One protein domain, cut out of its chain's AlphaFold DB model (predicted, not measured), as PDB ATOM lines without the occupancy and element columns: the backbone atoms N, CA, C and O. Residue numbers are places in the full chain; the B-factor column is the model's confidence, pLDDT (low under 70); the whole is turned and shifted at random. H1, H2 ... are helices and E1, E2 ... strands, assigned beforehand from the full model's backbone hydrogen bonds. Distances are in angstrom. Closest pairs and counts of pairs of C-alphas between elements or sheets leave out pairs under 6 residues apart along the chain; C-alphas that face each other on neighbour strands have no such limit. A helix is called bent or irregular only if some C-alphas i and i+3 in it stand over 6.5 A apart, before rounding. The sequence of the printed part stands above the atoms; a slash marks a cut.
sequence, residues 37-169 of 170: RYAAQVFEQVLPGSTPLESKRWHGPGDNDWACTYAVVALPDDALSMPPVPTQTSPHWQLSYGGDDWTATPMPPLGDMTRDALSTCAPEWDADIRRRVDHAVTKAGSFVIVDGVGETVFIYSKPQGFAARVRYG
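What this domain is: This is residues 37 to 169 of the 170 residues of an uncharacterized protein of Litoreibacter arenae DSM 19593 (UniProt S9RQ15). One antiparallel sheet of five strands forms the core, with H2 and H3 covering one face and short H1 packed on the other, near edge strand E1. The long stretch of residues 75 to 116, with no named element, passes round the E3 edge, where residues 103 to 104 pair with residues 143 to 144 of E3. The 133 printed residues hold three helices and five strands, H1 E1 E2 H2 H3 E3 E4 E5 along the chain, of mixed class, with under half of the residues in named elements. The sheet's order is E1 E2 E5 E4 E3; the whole is compact, radius of gyration of the C-alphas 13.8 A, spanning 41 by 32 by 31 A.

Where its parts are: Find C-alpha 162 at (6.174, 35.081, -16.894); from there E5, residues 162 to 168, runs 19.7 A to C-alpha 168 at (21.636, 36.637, -4.830). Beside it are E2, residues 68 to 74, 19.7 A, and E4, residues 152 to 157, 16.5 A; the edges are E1, residues 51 to 56, and E3, residues 143 to 146. H3 is residues 127 to 138, 16.4 A, H2 residues 117 to 124, and H1 residues 37 to 43, from (9.997, 21.435, -9.295).

How they stand to each other: Look for N 71 and O 165, 2.9 A, between E2 and E5; N 155 and O 164, 2.8 A, between E4 and E5; N 145 and O 154, 2.9 A, between E3 and E4; and N 72 and O 54, 2.8 A, between E1 and E2. E3 E4 E5 form a meander, each strand the antiparallel neighbour of the one before. With helices on both faces there are three layers: H2 and H3 on the same face, at heights of 8.2 A and 9.4 A over the sheet, H1 on the opposite face at 7.2 A. Each helix runs across the strands; H3 stands at 89 degrees to E4 on the local plane. The closest C-alphas of H1 and E2 are Ala 39 and Ala 71, 4.4 A; of H2 and E5, Ala 117 and Tyr 168, 5.1 A; of H3 and E4, Ala 136 and Ser 157, 6.0 A. H2 and H3 are close but not clearly touching, with C-alphas 122 and 130 6.0 A apart. In H1 and H3 every O i to N i+4 pair is within hydrogen-bond range, in H2 2 of 4; H2 is irregular, its C-alphas 120 and 123 being 7.2 A apart.

The domain as a whole: The two C-alphas farthest apart, Gly 62 and Asp 78, are 41.5 A apart. The printed part has no cut; the long links are E1 to E2 and E2 to H2. Confidence is under 70 at residues 60 to 64 and 87 to 99; the mean pLDDT of the printed part is 89.3.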
ATOM      1  N   ARG A  37      11.083  21.308 -10.273       86.94
ATOM      2  CA  ARG A  37       9.997  21.435  -9.295       86.94
ATOM      3  C   ARG A  37      10.169  22.642  -8.383       86.94
ATOM      4  O   ARG A  37       9.193  23.029  -7.753       86.94
ATOM      5  N   TYR A  38      11.364  23.229  -8.288       90.88
ATOM      6  CA  TYR A  38      11.598  24.374  -7.413       90.88
ATOM      7  C   TYR A  38      10.753  25.575  -7.832       90.88
ATOM      8  O   TYR A  38      10.069  26.141  -6.985       90.88
ATOM      9  N   ALA A  39      10.708  25.898  -9.131       93.19
ATOM     10  CA  ALA A  39       9.843  26.970  -9.622       93.19
ATOM     11  C   ALA A  39       8.369  26.723  -9.274       93.19
ATOM     12  O   ALA A  39       7.711  27.594  -8.712       93.19
ATOM     13  N   ALA A  40       7.877  25.506  -9.529       92.25
ATOM     14  CA  ALA A  40       6.507  25.130  -9.194       92.25
ATOM     15  C   ALA A  40       6.224  25.293  -7.691       92.25
ATOM     16  O   ALA A  40       5.217  25.887  -7.334       92.25
ATOM     17  N   GLN A  41       7.129  24.841  -6.817       90.44
ATOM     18  CA  GLN A  41       6.985  24.956  -5.359       90.44
ATOM     19  C   GLN A  41       6.952  26.409  -4.875       90.44
ATOM     20  O   GLN A  41       6.166  26.740  -3.992       90.44
ATOM     21  N   VAL A  42       7.797  27.274  -5.444       89.44
ATOM     22  CA  VAL A  42       7.825  28.706  -5.108       89.44
ATOM     23  C   VAL A  42       6.504  29.372  -5.500       89.44
ATOM     24  O   VAL A  42       5.975  30.179  -4.746       89.44
ATOM     25  N   PHE A  43       5.936  29.025  -6.653       91.12
ATOM     26  CA  PHE A  43       4.763  29.724  -7.182       91.12
ATOM     27  C   PHE A  43       3.415  29.044  -6.919       91.12
ATOM     28  O   PHE A  43       2.384  29.661  -7.177       91.12
ATOM     29  N   GLU A  44       3.384  27.831  -6.360       89.62
ATOM     30  CA  GLU A  44       2.165  27.024  -6.169       89.62
ATOM     31  C   GLU A  44       1.034  27.785  -5.463       89.62
ATOM     32  O   GLU A  44      -0.127  27.686  -5.856       89.62
ATOM     33  N   GLN A  45       1.368  28.585  -4.447       85.81
ATOM     34  CA  GLN A  45       0.379  29.289  -3.622       85.81
ATOM     35  C   GLN A  45      -0.150  30.586  -4.245       85.81
ATOM     36  O   GLN A  45      -1.190  31.089  -3.820       85.81
ATOM     37  N   VAL A  46       0.572  31.158  -5.210       88.31
ATOM     38  CA  VAL A  46       0.296  32.504  -5.741       88.31
ATOM     39  C   VAL A  46      -0.079  32.487  -7.215       88.31
ATOM     40  O   VAL A  46      -0.857  33.323  -7.658       88.31
ATOM     41  N   LEU A  47       0.440  31.526  -7.974       91.25
ATOM     42  CA  LEU A  47       0.193  31.352  -9.401       91.25
ATOM     43  C   LEU A  47      -0.092  29.871  -9.692       91.25
ATOM     44  O   LEU A  47       0.710  29.202 -10.358       91.25
ATOM     45  N   PRO A  48      -1.221  29.334  -9.189       90.31
ATOM     46  CA  PRO A  48      -1.625  27.974  -9.514       90.31
ATOM     47  C   PRO A  48      -1.801  27.829 -11.032       90.31
ATOM     48  O   PRO A  48      -2.319  28.723 -11.698       90.31
ATOM     49  N   GLY A  49      -1.339  26.708 -11.587       91.31
ATOM     50  CA  GLY A  49      -1.375  26.453 -13.034       91.31
ATOM     51  C   GLY A  49      -0.229  27.085 -13.833       91.31
ATOM     52  O   GLY A  49      -0.153  26.880 -15.043       91.31
ATOM     53  N   SER A  50       0.690  27.805 -13.183       95.06
ATOM     54  CA  SER A  50       1.928  28.248 -13.827       95.06
ATOM     55  C   SER A  50       2.832  27.063 -14.198       95.06
ATOM     56  O   SER A  50       2.848  26.026 -13.530       95.06
ATOM     57  N   THR A  51       3.579  27.203 -15.295       96.06
ATOM     58  CA  THR A  51       4.473  26.146 -15.803       96.06
ATOM     59  C   THR A  51       5.933  26.537 -15.570       96.06
ATOM     60  O   THR A  51       6.308  27.636 -15.971       96.06
ATOM     61  N   PRO A  52       6.786  25.692 -14.960       95.62
ATOM     62  CA  PRO A  52       8.212  25.983 -14.802       95.62
ATOM     63  C   PRO A  52       8.900  26.284 -16.139       95.62
ATOM     64  O   PRO A  52       8.758  25.512 -17.087       95.62
ATOM     65  N   LEU A  53       9.644  27.390 -16.195       95.12
ATOM     66  CA  LEU A  53      10.498  27.744 -17.333       95.12
ATOM     67  C   LEU A  53      11.963  27.442 -17.029       95.12
ATOM     68  O   LEU A  53      12.618  26.754 -17.798       95.12
ATOM     69  N   GLU A  54      12.457  27.942 -15.898       94.50
ATOM     70  CA  GLU A  54      13.849  27.783 -15.485       94.50
ATOM     71  C   GLU A  54      13.945  27.915 -13.962       94.50
ATOM     72  O   GLU A  54      13.201  28.690 -13.351       94.50
ATOM     73  N   SER A  55      14.839  27.165 -13.318       94.00
ATOM     74  CA  SER A  55      15.066  27.331 -11.882       94.00
ATOM     75  C   SER A  55      16.350  26.704 -11.379       94.00
ATOM     76  O   SER A  55      16.680  25.581 -11.755       94.00
ATOM     77  N   LYS A  56      16.954  27.369 -10.397       92.06
ATOM     78  CA  LYS A  56      18.100  26.907  -9.617       92.06
ATOM     79  C   LYS A  56      17.789  27.127  -8.141       92.06
ATOM     80  O   LYS A  56      17.513  28.251  -7.728       92.06
ATOM     81  N   ARG A  57      17.755  26.045  -7.354       85.81
ATOM     82  CA  ARG A  57      17.397  26.105  -5.921       85.81
ATOM     83  C   ARG A  57      18.599  26.363  -5.015       85.81
ATOM     84  O   ARG A  57      18.419  26.910  -3.936       85.81
ATOM     85  N   TRP A  58      19.774  25.889  -5.423       77.88
ATOM     86  CA  TRP A  58      20.977  25.852  -4.600       77.88
ATOM     87  C   TRP A  58      22.216  26.121  -5.445       77.88
ATOM     88  O   TRP A  58      22.214  25.897  -6.659       77.88
ATOM     89  N   HIS A  59      23.282  26.526  -4.766       75.75
ATOM     90  CA  HIS A  59      24.624  26.563  -5.318       75.75
ATOM     91  C   HIS A  59      25.137  25.148  -5.637       75.75
ATOM     92  O   HIS A  59      24.790  24.166  -4.967       75.75
ATOM     93  N   GLY A  60      25.940  25.037  -6.692       67.94
ATOM     94  CA  GLY A  60      26.668  23.820  -7.023       67.94
ATOM     95  C   GLY A  60      27.822  23.569  -6.036       67.94
ATOM     96  O   GLY A  60      28.299  24.495  -5.381       67.94
ATOM     97  N   PRO A  61      28.313  22.327  -5.891       63.78
ATOM     98  CA  PRO A  61      29.489  22.024  -5.094       63.78
ATOM     99  C   PRO A  61      30.697  22.820  -5.595       63.78
ATOM    100  O   PRO A  61      31.147  22.615  -6.721       63.78
ATOM    101  N   GLY A  62      31.247  23.680  -4.738       69.56
ATOM    102  CA  GLY A  62      32.405  24.517  -5.069       69.56
ATOM    103  C   GLY A  62      32.060  25.917  -5.577       69.56
ATOM    104  O   GLY A  62      32.983  26.690  -5.826       69.56
ATOM    105  N   ASP A  63      30.774  26.253  -5.684       69.38
ATOM    106  CA  ASP A  63      30.346  27.644  -5.793       69.38
ATOM    107  C   ASP A  63      30.653  28.377  -4.476       69.38
ATOM    108  O   ASP A  63      30.681  27.787  -3.393       69.38
ATOM    109  N   ASN A  64      30.924  29.674  -4.579       69.50
ATOM    110  CA  ASN A  64      31.192  30.530  -3.425       69.50
ATOM    111  C   ASN A  64      29.932  30.627  -2.539       69.50
ATOM    112  O   ASN A  64      28.827  30.470  -3.051       69.50
ATOM    113  N   ASP A  65      30.077  31.020  -1.266       70.88
ATOM    114  CA  ASP A  65      28.971  31.264  -0.306       70.88
ATOM    115  C   ASP A  65      27.967  32.375  -0.734       70.88
ATOM    116  O   ASP A  65      27.177  32.857   0.071       70.88
ATOM    117  N   TRP A  66      28.051  32.851  -1.979       79.25
ATOM    118  CA  TRP A  66      27.220  33.890  -2.576       79.25
ATOM    119  C   TRP A  66      26.799  33.446  -3.977       79.25
ATOM    120  O   TRP A  66      27.441  33.812  -4.967       79.25
ATOM    121  N   ALA A  67      25.744  32.639  -4.068       88.75
ATOM    122  CA  ALA A  67      25.242  32.140  -5.348       88.75
ATOM    123  C   ALA A  67      23.865  32.706  -5.711       88.75
ATOM    124  O   ALA A  67      23.183  33.353  -4.908       88.75
ATOM    125  N   CYS A  68      23.467  32.443  -6.953       91.81
ATOM    126  CA  CYS A  68      22.147  32.760  -7.468       91.81
ATOM    127  C   CYS A  68      21.160  31.619  -7.222       91.81
ATOM    128  O   CYS A  68      21.374  30.476  -7.632       91.81
ATOM    129  N   THR A  69      20.031  31.974  -6.617       92.38
ATOM    130  CA  THR A  69      18.846  31.127  -6.491       92.38
ATOM    131  C   THR A  69      17.720  31.795  -7.258       92.38
ATOM    132  O   THR A  69      17.371  32.947  -6.994       92.38
ATOM    133  N   TYR A  70      17.105  31.086  -8.197       94.62
ATOM    134  CA  TYR A  70      16.014  31.650  -8.981       94.62
ATOM    135  C   TYR A  70      14.945  30.627  -9.340       94.62
ATOM    136  O   TYR A  70      15.178  29.423  -9.446       94.62
ATOM    137  N   ALA A  71      13.738  31.140  -9.516       95.19
ATOM    138  CA  ALA A  71      12.565  30.406  -9.943       95.19
ATOM    139  C   ALA A  71      11.839  31.251 -10.982       95.19
ATOM    140  O   ALA A  71      11.465  32.385 -10.686       95.19
ATOM    141  N   VAL A  72      11.631  30.703 -12.175       96.50
ATOM    142  CA  VAL A  72      10.942  31.365 -13.283       96.50
ATOM    143  C   VAL A  72       9.826  30.457 -13.780       96.50
ATOM    144  O   VAL A  72      10.050  29.279 -14.071       96.50
ATOM    145  N   VAL A  73       8.615  30.999 -13.885       96.56
ATOM    146  CA  VAL A  73       7.434  30.278 -14.371       96.56
ATOM    147  C   VAL A  73       6.738  31.057 -15.478       96.56
ATOM    148  O   VAL A  73       6.694  32.285 -15.457       96.56
ATOM    149  N   ALA A  74       6.163  30.339 -16.435       97.75
ATOM    150  CA  ALA A  74       5.232  30.876 -17.405       97.75
ATOM    151  C   ALA A  74       3.892  31.150 -16.723       97.75
ATOM    152  O   ALA A  74       3.392  30.321 -15.954       97.75
ATOM    153  N   LEU A  75       3.312  32.307 -17.022       97.25
ATOM    154  CA  LEU A  75       1.962  32.644 -16.595       97.25
ATOM    155  C   LEU A  75       0.939  31.869 -17.438       97.25
ATOM    156  O   LEU A  75       1.167  31.697 -18.636       97.25
ATOM    157  N   PRO A  76      -0.184  31.423 -16.847       96.00
ATOM    158  CA  PRO A  76      -1.292  30.892 -17.629       96.00
ATOM    159  C   PRO A  76      -1.928  32.000 -18.487       96.00
ATOM    160  O   PRO A  76      -1.839  33.186 -18.157       96.00
ATOM    161  N   ASP A  77      -2.591  31.622 -19.583       95.50
ATOM    162  CA  ASP A  77      -3.185  32.570 -20.542       95.50
ATOM    163  C   ASP A  77      -4.247  33.491 -19.905       95.50
ATOM    164  O   ASP A  77      -4.460  34.622 -20.351       95.50
ATOM    165  N   ASP A  78      -4.901  33.026 -18.838       95.88
ATOM    166  CA  ASP A  78      -5.923  33.743 -18.073       95.88
ATOM    167  C   ASP A  78      -5.365  34.526 -16.870       95.88
ATOM    168  O   ASP A  78      -6.135  35.083 -16.082       95.88
ATOM    169  N   ALA A  79      -4.037  34.634 -16.738       95.06
ATOM    170  CA  ALA A  79      -3.404  35.388 -15.661       95.06
ATOM    171  C   ALA A  79      -3.907  36.844 -15.602       95.06
ATOM    172  O   ALA A  79      -4.104  37.513 -16.625       95.06
ATOM    173  N   LEU A  80      -4.103  37.365 -14.389       94.62
ATOM    174  CA  LEU A  80      -4.583  38.731 -14.153       94.62
ATOM    175  C   LEU A  80      -3.599  39.786 -14.689       94.62
ATOM    176  O   LEU A  80      -2.421  39.531 -14.867       94.62
ATOM    177  N   SER A  81      -4.053  41.004 -14.991       94.50
ATOM    178  CA  SER A  81      -3.113  42.075 -15.381       94.50
ATOM    179  C   SER A  81      -2.251  42.563 -14.218       94.50
ATOM    180  O   SER A  81      -1.154  43.062 -14.443       94.50
ATOM    181  N   MET A  82      -2.762  42.421 -12.996       93.06
ATOM    182  CA  MET A  82      -2.069  42.750 -11.756       93.06
ATOM    183  C   MET A  82      -1.553  41.467 -11.097       93.06
ATOM    184  O   MET A  82      -2.228  40.436 -11.196       93.06
ATOM    185  N   PRO A  83      -0.415  41.515 -10.385       91.38
ATOM    186  CA  PRO A  83       0.066  40.372  -9.625       91.38
ATOM    187  C   PRO A  83      -0.967  39.968  -8.559       91.38
ATOM    188  O   PRO A  83      -1.554  40.844  -7.917       91.38
ATOM    189  N   PRO A  84      -1.207  38.666  -8.345       87.69
ATOM    190  CA  PRO A  84      -2.119  38.214  -7.302       87.69
ATOM    191  C   PRO A  84      -1.540  38.475  -5.906       87.69
ATOM    192  O   PRO A  84      -0.327  38.438  -5.694       87.69
ATOM    193  N   VAL A  85      -2.429  38.694  -4.936       81.88
ATOM    194  CA  VAL A  85      -2.086  38.727  -3.510       81.88
ATOM    195  C   VAL A  85      -2.221  37.302  -2.955       81.88
ATOM    196  O   VAL A  85      -3.263  36.680  -3.180       81.88
ATOM    197  N   PRO A  86      -1.211  36.752  -2.254       75.81
ATOM    198  CA  PRO A  86      -1.301  35.446  -1.630       75.81
ATOM    199  C   PRO A  86      -2.491  35.373  -0.691       75.81
ATOM    200  O   PRO A  86      -2.772  36.296   0.072       75.81
ATOM    201  N   THR A  87      -3.152  34.225  -0.701       68.19
ATOM    202  CA  THR A  87      -4.248  33.926   0.226       68.19
ATOM    203  C   THR A  87      -3.747  33.467   1.598       68.19
ATOM    204  O   THR A  87      -4.506  33.498   2.563       68.19
ATOM    205  N   GLN A  88      -2.479  33.055   1.701       67.56
ATOM    206  CA  GLN A  88      -1.836  32.634   2.945       67.56
ATOM    207  C   GLN A  88      -0.565  33.439   3.200       67.56
ATOM    208  O   GLN A  88       0.199  33.736   2.283       67.56
ATOM    209  N   THR A  89      -0.311  33.732   4.474       63.09
ATOM    210  CA  THR A  89       0.974  34.241   4.952       63.09
ATOM    211  C   THR A  89       2.026  33.140   4.817       63.09
ATOM    212  O   THR A  89       2.250  32.365   5.749       63.09
ATOM    213  N   SER A  90       2.656  33.036   3.648       61.72
ATOM    214  CA  SER A  90       3.935  32.335   3.535       61.72
ATOM    215  C   SER A  90       4.982  33.064   4.390       61.72
ATOM    216  O   SER A  90       4.842  34.268   4.631       61.72
ATOM    217  N   PRO A  91       6.035  32.383   4.880       61.72
ATOM    218  CA  PRO A  91       7.131  33.068   5.552       61.72
ATOM    219  C   PRO A  91       7.639  34.198   4.649       61.72
ATOM    220  O   PRO A  91       8.050  33.933   3.519       61.72
ATOM    221  N   HIS A  92       7.605  35.443   5.139       57.50
ATOM    222  CA  HIS A  92       7.903  36.652   4.352       57.50
ATOM    223  C   HIS A  92       9.220  36.569   3.561       57.50
ATOM    224  O   HIS A  92       9.353  37.180   2.513       57.50
ATOM    225  N   TRP A  93      10.192  35.781   4.031       60.88
ATOM    226  CA  TRP A  93      11.493  35.628   3.381       60.88
ATOM    227  C   TRP A  93      11.486  34.729   2.128       60.88
ATOM    228  O   TRP A  93      12.397  34.823   1.305       60.88
ATOM    229  N   GLN A  94      10.498  33.842   1.959       63.88
ATOM    230  CA  GLN A  94      10.417  32.970   0.778       63.88
ATOM    231  C   GLN A  94       9.686  33.656  -0.372       63.88
ATOM    232  O   GLN A  94      10.127  33.561  -1.520       63.88
ATOM    233  N   LEU A  95       8.597  34.358  -0.058       62.72
ATOM    234  CA  LEU A  95       7.665  34.926  -1.023       62.72
ATOM    235  C   LEU A  95       7.070  36.222  -0.457       62.72
ATOM    236  O   LEU A  95       6.020  36.188   0.176       62.72
ATOM    237  N   SER A  96       7.687  37.365  -0.758       64.81
ATOM    238  CA  SER A  96       7.014  38.677  -0.685       64.81
ATOM    239  C   SER A  96       6.154  38.919  -1.927       64.81
ATOM    240  O   SER A  96       5.982  40.043  -2.375       64.81
ATOM    241  N   TYR A  97       5.675  37.852  -2.562       62.94
ATOM    242  CA  TYR A  97       4.812  37.966  -3.722       62.94
ATOM    243  C   TYR A  97       3.476  38.518  -3.232       62.94
ATOM    244  O   TYR A  97       2.880  37.886  -2.379       62.94
ATOM    245  N   GLY A  98       3.010  39.667  -3.719       60.75
ATOM    246  CA  GLY A  98       1.748  40.268  -3.260       60.75
ATOM    247  C   GLY A  98       1.874  41.233  -2.080       60.75
ATOM    248  O   GLY A  98       2.864  41.241  -1.361       60.75
ATOM    249  N   GLY A  99       0.844  42.062  -1.909       68.69
ATOM    250  CA  GLY A  99       0.859  43.224  -1.016       68.69
ATOM    251  C   GLY A  99       0.988  44.538  -1.790       68.69
ATOM    252  O   GLY A  99       0.916  44.549  -3.020       68.69
ATOM    253  N   ASP A 100       1.172  45.637  -1.065       78.56
ATOM    254  CA  ASP A 100       1.240  46.994  -1.630       78.56
ATOM    255  C   ASP A 100       2.657  47.377  -2.115       78.56
ATOM    256  O   ASP A 100       2.863  48.479  -2.618       78.56
ATOM    257  N   ASP A 101       3.626  46.461  -2.009       88.31
ATOM    258  CA  ASP A 101       5.044  46.706  -2.319       88.31
ATOM    259  C   ASP A 101       5.374  46.621  -3.823       88.31
ATOM    260  O   ASP A 101       6.498  46.907  -4.246       88.31
ATOM    261  N   TRP A 102       4.410  46.220  -4.659       93.25
ATOM    262  CA  TRP A 102       4.605  46.142  -6.104       93.25
ATOM    263  C   TRP A 102       4.838  47.522  -6.713       93.25
ATOM    264  O   TRP A 102       3.967  48.391  -6.709       93.25
ATOM    265  N   THR A 103       5.991  47.680  -7.354       95.25
ATOM    266  CA  THR A 103       6.323  48.870  -8.133       95.25
ATOM    267  C   THR A 103       6.120  48.583  -9.616       95.25
ATOM    268  O   THR A 103       6.622  47.591 -10.148       95.25
ATOM    269  N   ALA A 104       5.370  49.444 -10.302       97.00
ATOM    270  CA  ALA A 104       5.226  49.356 -11.748       97.00
ATOM    271  C   ALA A 104       6.559  49.678 -12.441       97.00
ATOM    272  O   ALA A 104       7.277  50.598 -12.058       97.00
ATOM    273  N   THR A 105       6.865  48.924 -13.484       98.00
ATOM    274  CA  THR A 105       8.044  49.130 -14.332       98.00
ATOM    275  C   THR A 105       7.820  50.300 -15.304       98.00
ATOM    276  O   THR A 105       6.667  50.591 -15.646       98.00
ATOM    277  N   PRO A 106       8.874  51.000 -15.771       98.38
ATOM    278  CA  PRO A 106      10.297  50.672 -15.636       98.38
ATOM    279  C   PRO A 106      10.818  50.754 -14.200       98.38
ATOM    280  O   PRO A 106      10.470  51.667 -13.456       98.38
ATOM    281  N   MET A 107      11.654  49.791 -13.822       96.06
ATOM    282  CA  MET A 107      12.314  49.780 -12.522       96.06
ATOM    283  C   MET A 107      13.262  50.987 -12.425       96.06
ATOM    284  O   MET A 107      14.017  51.236 -13.373       96.06
ATOM    285  N   PRO A 108      13.240  51.760 -11.323       93.69
ATOM    286  CA  PRO A 108      14.203  52.836 -11.136       93.69
ATOM    287  C   PRO A 108      15.633  52.272 -11.066       93.69
ATOM    288  O   PRO A 108      15.814  51.116 -10.671       93.69
ATOM    289  N   PRO A 109      16.661  53.067 -11.419       92.56
ATOM    290  CA  PRO A 109      18.046  52.667 -11.209       92.56
ATOM    291  C   PRO A 109      18.285  52.293  -9.745       92.56
ATOM    292  O   PRO A 109      17.830  52.994  -8.838       92.56
ATOM    293  N   LEU A 110      19.003  51.195  -9.525       90.94
ATOM    294  CA  LEU A 110      19.430  50.795  -8.189       90.94
ATOM    295  C   LEU A 110      20.477  51.792  -7.667       90.94
ATOM    296  O   LEU A 110      21.220  52.389  -8.447       90.94
ATOM    297  N   GLY A 111      20.516  52.002  -6.350       89.44
ATOM    298  CA  GLY A 111      21.521  52.869  -5.737       89.44
ATOM    299  C   GLY A 111      22.911  52.225  -5.744       89.44
ATOM    300  O   GLY A 111      23.031  51.005  -5.806       89.44
ATOM    301  N   ASP A 112      23.962  53.033  -5.587       89.88
ATOM    302  CA  ASP A 112      25.365  52.569  -5.622       89.88
ATOM    303  C   ASP A 112      25.705  51.500  -4.563       89.88
ATOM    304  O   ASP A 112      26.677  50.762  -4.697       89.88
ATOM    305  N   MET A 113      24.914  51.430  -3.489       87.38
ATOM    306  CA  MET A 113      25.091  50.487  -2.377       87.38
ATOM    307  C   MET A 113      24.178  49.257  -2.479       87.38
ATOM    308  O   MET A 113      24.232  48.380  -1.615       87.38
ATOM    309  N   THR A 114      23.312  49.210  -3.490       88.88
ATOM    310  CA  THR A 114      22.349  48.134  -3.698       88.88
ATOM    311  C   THR A 114      23.014  47.016  -4.491       88.88
ATOM    312  O   THR A 114      23.687  47.255  -5.492       88.88
ATOM    313  N   ARG A 115      22.832  45.774  -4.049       88.94
ATOM    314  CA  ARG A 115      23.256  44.605  -4.816       88.94
ATOM    315  C   ARG A 115      22.304  44.454  -5.990       88.94
ATOM    316  O   ARG A 115      21.098  44.498  -5.814       88.94
ATOM    317  N   ASP A 116      22.830  44.298  -7.193       94.38
ATOM    318  CA  ASP A 116      21.996  44.068  -8.366       94.38
ATOM    319  C   ASP A 116      21.887  42.564  -8.611       94.38
ATOM    320  O   ASP A 116      22.671  41.980  -9.367       94.38
ATOM    321  N   ALA A 117      20.935  41.915  -7.932       95.19
ATOM    322  CA  ALA A 117      20.703  40.484  -8.111       95.19
ATOM    323  C   ALA A 117      20.381  40.126  -9.569       95.19
ATOM    324  O   ALA A 117      20.743  39.040 -10.022       95.19
ATOM    325  N   LEU A 118      19.746  41.027 -10.329       96.81
ATOM    326  CA  LEU A 118      19.393  40.743 -11.716       96.81
ATOM    327  C   LEU A 118      20.632  40.701 -12.604       96.81
ATOM    328  O   LEU A 118      20.814  39.721 -13.323       96.81
ATOM    329  N   SER A 119      21.496  41.717 -12.553       96.06
ATOM    330  CA  SER A 119      22.720  41.705 -13.366       96.06
ATOM    331  C   SER A 119      23.730  40.665 -12.891       96.06
ATOM    332  O   SER A 119      24.401  40.056 -13.725       96.06
ATOM    333  N   THR A 120      23.785  40.399 -11.583       95.06
ATOM    334  CA  THR A 120      24.673  39.380 -11.008       95.06
ATOM    335  C   THR A 120      24.270  37.972 -11.448       95.06
ATOM    336  O   THR A 120      25.138  37.186 -11.821       95.06
ATOM    337  N   CYS A 121      22.968  37.666 -11.472       95.44
ATOM    338  CA  CYS A 121      22.463  36.346 -11.861       95.44
ATOM    339  C   CYS A 121      22.228  36.176 -13.367       95.44
ATOM    340  O   CYS A 121      22.135  35.046 -13.844       95.44
ATOM    341  N   ALA A 122      22.189  37.263 -14.141       96.94
ATOM    342  CA  ALA A 122      21.961  37.221 -15.585       96.94
ATOM    343  C   ALA A 122      22.883  36.293 -16.401       96.94
ATOM    344  O   ALA A 122      22.412  35.767 -17.414       96.94
ATOM    345  N   PRO A 123      24.169  36.087 -16.051       94.62
ATOM    346  CA  PRO A 123      25.032  35.148 -16.764       94.62
ATOM    347  C   PRO A 123      24.635  33.676 -16.605       94.62
ATOM    348  O   PRO A 123      25.054  32.872 -17.434       94.62
ATOM    349  N   GLU A 124      23.869  33.323 -15.567       92.06
ATOM    350  CA  GLU A 124      23.435  31.940 -15.318       92.06
ATOM    351  C   GLU A 124      22.178  31.553 -16.106       92.06
ATOM    352  O   GLU A 124      21.923  30.368 -16.289       92.06
ATOM    353  N   TRP A 125      21.403  32.531 -16.582       94.12
ATOM    354  CA  TRP A 125      20.136  32.278 -17.265       94.12
ATOM    355  C   TRP A 125      20.298  31.940 -18.735       94.12
ATOM    356  O   TRP A 125      21.173  32.470 -19.437       94.12
ATOM    357  N   ASP A 126      19.326  31.189 -19.249       94.69
ATOM    358  CA  ASP A 126      19.166  31.049 -20.685       94.69
ATOM    359  C   ASP A 126      18.946  32.412 -21.355       94.69
ATOM    360  O   ASP A 126      18.312  33.337 -20.831       94.69
ATOM    361  N   ALA A 127      19.438  32.537 -22.590       95.44
ATOM    362  CA  ALA A 127      19.384  33.796 -23.329       95.44
ATOM    363  C   ALA A 127      17.950  34.326 -23.517       95.44
ATOM    364  O   ALA A 127      17.765  35.541 -23.620       95.44
ATOM    365  N   ASP A 128      16.945  33.445 -23.576       96.62
ATOM    366  CA  ASP A 128      15.539  33.850 -23.646       96.62
ATOM    367  C   ASP A 128      15.039  34.439 -22.324       96.62
ATOM    368  O   ASP A 128      14.483  35.539 -22.327       96.62
ATOM    369  N   ILE A 129      15.302  33.770 -21.197       97.62
ATOM    370  CA  ILE A 129      14.919  34.247 -19.863       97.62
ATOM    371  C   ILE A 129      15.582  35.587 -19.563       97.62
ATOM    372  O   ILE A 129      14.892  36.534 -19.183       97.62
ATOM    373  N   ARG A 130      16.877  35.733 -19.865       98.00
ATOM    374  CA  ARG A 130      17.587  37.009 -19.708       98.00
ATOM    375  C   ARG A 130      16.928  38.155 -20.478       98.00
ATOM    376  O   ARG A 130      16.748  39.234 -19.919       98.00
ATOM    377  N   ARG A 131      16.532  37.938 -21.740       98.00
ATOM    378  CA  ARG A 131      15.818  38.964 -22.527       98.00
ATOM    379  C   ARG A 131      14.445  39.286 -21.945       98.00
ATOM    380  O   ARG A 131      14.053  40.450 -21.951       98.00
ATOM    381  N   ARG A 132      13.696  38.278 -21.482       98.25
ATOM    382  CA  ARG A 132      12.370  38.485 -20.875       98.25
ATOM    383  C   ARG A 132      12.470  39.298 -19.591       98.25
ATOM    384  O   ARG A 132      11.682  40.222 -19.420       98.25
ATOM    385  N   VAL A 133      13.447  38.987 -18.738       98.25
ATOM    386  CA  VAL A 133      13.737  39.732 -17.505       98.25
ATOM    387  C   VAL A 133      14.130  41.172 -17.823       98.25
ATOM    388  O   VAL A 133      13.488  42.084 -17.311       98.25
ATOM    389  N   ASP A 134      15.095  41.386 -18.721       98.31
ATOM    390  CA  ASP A 134      15.510  42.729 -19.153       98.31
ATOM    391  C   ASP A 134      14.320  43.552 -19.673       98.31
ATOM    392  O   ASP A 134      14.085  44.683 -19.245       98.31
ATOM    393  N   HIS A 135      13.492  42.963 -20.535       98.44
ATOM    394  CA  HIS A 135      12.321  43.648 -21.070       98.44
ATOM    395  C   HIS A 135      11.257  43.921 -19.998       98.44
ATOM    396  O   HIS A 135      10.622  44.975 -20.032       98.44
ATOM    397  N   ALA A 136      11.051  42.998 -19.053       98.44
ATOM    398  CA  ALA A 136      10.106  43.177 -17.956       98.44
ATOM    399  C   ALA A 136      10.503  44.346 -17.054       98.44
ATOM    400  O   ALA A 136       9.636  45.109 -16.657       98.44
ATOM    401  N   VAL A 137      11.794  44.520 -16.756       98.12
ATOM    402  CA  VAL A 137      12.239  45.578 -15.833       98.12
ATOM    403  C   VAL A 137      12.484  46.924 -16.517       98.12
ATOM    404  O   VAL A 137      12.401  47.957 -15.857       98.12
ATOM    405  N   THR A 138      12.741  46.950 -17.829       98.31
ATOM    406  CA  THR A 138      13.041  48.194 -18.571       98.31
ATOM    407  C   THR A 138      11.850  48.800 -19.316       98.31
ATOM    408  O   THR A 138      11.920  49.962 -19.731       98.31
ATOM    409  N   LYS A 139      10.760  48.054 -19.529       98.12
ATOM    410  CA  LYS A 139       9.559  48.530 -20.241       98.12
ATOM    411  C   LYS A 139       8.371  48.632 -19.301       98.12
ATOM    412  O   LYS A 139       8.303  47.929 -18.311       98.12
ATOM    413  N   ALA A 140       7.419  49.496 -19.641       98.00
ATOM    414  CA  ALA A 140       6.175  49.603 -18.892       98.00
ATOM    415  C   ALA A 140       5.288  48.358 -19.075       98.00
ATOM    416  O   ALA A 140       5.257  47.765 -20.156       98.00
ATOM    417  N   GLY A 141       4.508  48.031 -18.040       97.06
ATOM    418  CA  GLY A 141       3.475  46.984 -18.082       97.06
ATOM    419  C   GLY A 141       3.733  45.772 -17.186       97.06
ATOM    420  O   GLY A 141       2.882  44.885 -17.120       97.06
ATOM    421  N   SER A 142       4.863  45.749 -16.485       98.12
ATOM    422  CA  SER A 142       5.224  44.711 -15.517       98.12
ATOM    423  C   SER A 142       5.335  45.290 -14.110       98.12
ATOM    424  O   SER A 142       5.364  46.511 -13.930       98.12
ATOM    425  N   PHE A 143       5.428  44.418 -13.114       97.12
ATOM    426  CA  PHE A 143       5.550  44.794 -11.711       97.12
ATOM    427  C   PHE A 143       6.765  44.119 -11.096       97.12
ATOM    428  O   PHE A 143       7.055  42.958 -11.400       97.12
ATOM    429  N   VAL A 144       7.463  44.848 -10.233       96.81
ATOM    430  CA  VAL A 144       8.637  44.359  -9.515       96.81
ATOM    431  C   VAL A 144       8.536  44.649  -8.026       96.81
ATOM    432  O   VAL A 144       7.965  45.659  -7.622       96.81
ATOM    433  N   ILE A 145       9.119  43.769  -7.220       94.44
ATOM    434  CA  ILE A 145       9.460  44.032  -5.821       94.44
ATOM    435  C   ILE A 145      10.960  43.832  -5.715       94.44
ATOM    436  O   ILE A 145      11.467  42.793  -6.133       94.44
ATOM    437  N   VAL A 146      11.655  44.816  -5.163       93.56
ATOM    438  CA  VAL A 146      13.088  44.753  -4.875       93.56
ATOM    439  C   VAL A 146      13.226  44.909  -3.371       93.56
ATOM    440  O   VAL A 146      12.654  45.840  -2.802       93.56
ATOM    441  N   ASP A 147      13.923  43.987  -2.710       91.06
ATOM    442  CA  ASP A 147      14.164  44.132  -1.275       91.06
ATOM    443  C   ASP A 147      15.080  45.333  -0.967       91.06
ATOM    444  O   ASP A 147      15.684  45.941  -1.852       91.06
ATOM    445  N   GLY A 148      15.185  45.702   0.313       88.31
ATOM    446  CA  GLY A 148      15.903  46.914   0.724       88.31
ATOM    447  C   GLY A 148      17.402  46.933   0.396       88.31
ATOM    448  O   GLY A 148      18.014  47.998   0.460       88.31
ATOM    449  N   VAL A 149      17.999  45.787   0.055       91.56
ATOM    450  CA  VAL A 149      19.425  45.660  -0.297       91.56
ATOM    451  C   VAL A 149      19.646  45.201  -1.743       91.56
ATOM    452  O   VAL A 149      20.793  45.150  -2.181       91.56
ATOM    453  N   GLY A 150      18.573  44.933  -2.492       90.94
ATOM    454  CA  GLY A 150      18.570  44.436  -3.869       90.94
ATOM    455  C   GLY A 150      18.984  42.971  -4.034       90.94
ATOM    456  O   GLY A 150      19.237  42.521  -5.150       90.94
ATOM    457  N   GLU A 151      19.041  42.206  -2.944       92.94
ATOM    458  CA  GLU A 151      19.424  40.791  -2.995       92.94
ATOM    459  C   GLU A 151      18.307  39.925  -3.557       92.94
ATOM    460  O   GLU A 151      18.585  38.960  -4.262       92.94
ATOM    461  N   THR A 152      17.054  40.276  -3.278       93.19
ATOM    462  CA  THR A 152      15.872  39.558  -3.751       93.19
ATOM    463  C   THR A 152      15.023  40.455  -4.638       93.19
ATOM    464  O   THR A 152      14.618  41.548  -4.240       93.19
ATOM    465  N   VAL A 153      14.700  39.951  -5.828       95.19
ATOM    466  CA  VAL A 153      13.809  40.596  -6.787       95.19
ATOM    467  C   VAL A 153      12.684  39.644  -7.173       95.19
ATOM    468  O   VAL A 153      12.923  38.512  -7.596       95.19
ATOM    469  N   PHE A 154      11.447  40.113  -7.066       95.56
ATOM    470  CA  PHE A 154      10.277  39.447  -7.625       95.56
ATOM    471  C   PHE A 154       9.806  40.205  -8.861       95.56
ATOM    472  O   PHE A 154       9.805  41.433  -8.874       95.56
ATOM    473  N   ILE A 155       9.396  39.476  -9.894       97.19
ATOM    474  CA  ILE A 155       8.940  40.030 -11.170       97.19
ATOM    475  C   ILE A 155       7.618  39.365 -11.535       97.19
ATOM    476  O   ILE A 155       7.523  38.139 -11.540       97.19
ATOM    477  N   TYR A 156       6.623  40.166 -11.904       97.50
ATOM    478  CA  TYR A 156       5.383  39.712 -12.521       97.50
ATOM    479  C   TYR A 156       5.177  40.446 -13.845       97.50
ATOM    480  O   TYR A 156       5.067  41.673 -13.878       97.50
ATOM    481  N   SER A 157       5.121  39.702 -14.946       97.94
ATOM    482  CA  SER A 157       5.185  40.268 -16.291       97.94
ATOM    483  C   SER A 157       4.146  39.627 -17.205       97.94
ATOM    484  O   SER A 157       4.466  38.739 -17.998       97.94
ATOM    485  N   LYS A 158       2.891  40.093 -17.144       97.69
ATOM    486  CA  LYS A 158       1.842  39.619 -18.064       97.69
ATOM    487  C   LYS A 158       2.210  39.801 -19.546       97.69
ATOM    488  O   LYS A 158       2.048  38.836 -20.289       97.69
ATOM    489  N   PRO A 159       2.750  40.949 -20.008       98.00
ATOM    490  CA  PRO A 159       3.051  41.121 -21.434       98.00
ATOM    491  C   PRO A 159       4.159  40.187 -21.960       98.00
ATOM    492  O   PRO A 159       4.266  39.973 -23.162       98.00
ATOM    493  N   GLN A 160       4.974  39.617 -21.070       98.19
ATOM    494  CA  GLN A 160       6.083  38.702 -21.368       98.19
ATOM    495  C   GLN A 160       5.746  37.267 -20.928       98.19
ATOM    496  O   GLN A 160       6.572  36.364 -21.078       98.19
ATOM    497  N   GLY A 161       4.542  37.061 -20.382       97.75
ATOM    498  CA  GLY A 161       3.994  35.769 -19.994       97.75
ATOM    499  C   GLY A 161       4.780  35.046 -18.905       97.75
ATOM    500  O   GLY A 161       4.855  33.822 -18.959       97.75
ATOM    501  N   PHE A 162       5.399  35.748 -17.948       98.31
ATOM    502  CA  PHE A 162       6.174  35.081 -16.894       98.31
ATOM    503  C   PHE A 162       6.121  35.776 -15.530       98.31
ATOM    504  O   PHE A 162       5.783  36.955 -15.402       98.31
ATOM    505  N   ALA A 163       6.491  35.004 -14.516       97.19
ATOM    506  CA  ALA A 163       6.784  35.446 -13.167       97.19
ATOM    507  C   ALA A 163       8.152  34.909 -12.737       97.19
ATOM    508  O   ALA A 163       8.544  33.814 -13.147       97.19
ATOM    509  N   ALA A 164       8.878  35.671 -11.924       96.94
ATOM    510  CA  ALA A 164      10.186  35.269 -11.429       96.94
ATOM    511  C   ALA A 164      10.428  35.691  -9.978       96.94
ATOM    512  O   ALA A 164       9.949  36.726  -9.521       96.94
ATOM    513  N   ARG A 165      11.205  34.870  -9.274       95.12
ATOM    514  CA  ARG A 165      11.890  35.198  -8.022       95.12
ATOM    515  C   ARG A 165      13.371  34.998  -8.287       95.12
ATOM    516  O   ARG A 165      13.772  33.894  -8.647       95.12
ATOM    517  N   VAL A 166      14.163  36.036  -8.083       95.38
ATOM    518  CA  VAL A 166      15.620  36.017  -8.208       95.38
ATOM    519  C   VAL A 166      16.198  36.416  -6.864       95.38
ATOM    520  O   VAL A 166      15.748  37.396  -6.279       95.38
ATOM    521  N   ARG A 167      17.168  35.658  -6.364       93.31
ATOM    522  CA  ARG A 167      17.897  35.963  -5.139       93.31
ATOM    523  C   ARG A 167      19.390  35.768  -5.356       93.31
ATOM    524  O   ARG A 167      19.793  34.743  -5.899       93.31
ATOM    525  N   TYR A 168      20.184  36.723  -4.896       92.31
ATOM    526  CA  TYR A 168      21.636  36.637  -4.830       92.31
ATOM    527  C   TYR A 168      22.090  36.627  -3.366       92.31
ATOM    528  O   TYR A 168      21.730  37.532  -2.614       92.31
ATOM    529  N   GLY A 169      22.883  35.625  -2.974       86.81
ATOM    530  CA  GLY A 169      23.421  35.496  -1.612       86.81
ATOM    531  C   GLY A 169      22.778  34.413  -0.747       86.81
ATOM    532  O   GLY A 169      22.609  34.617   0.456       86.81
TER     533      GLY A 169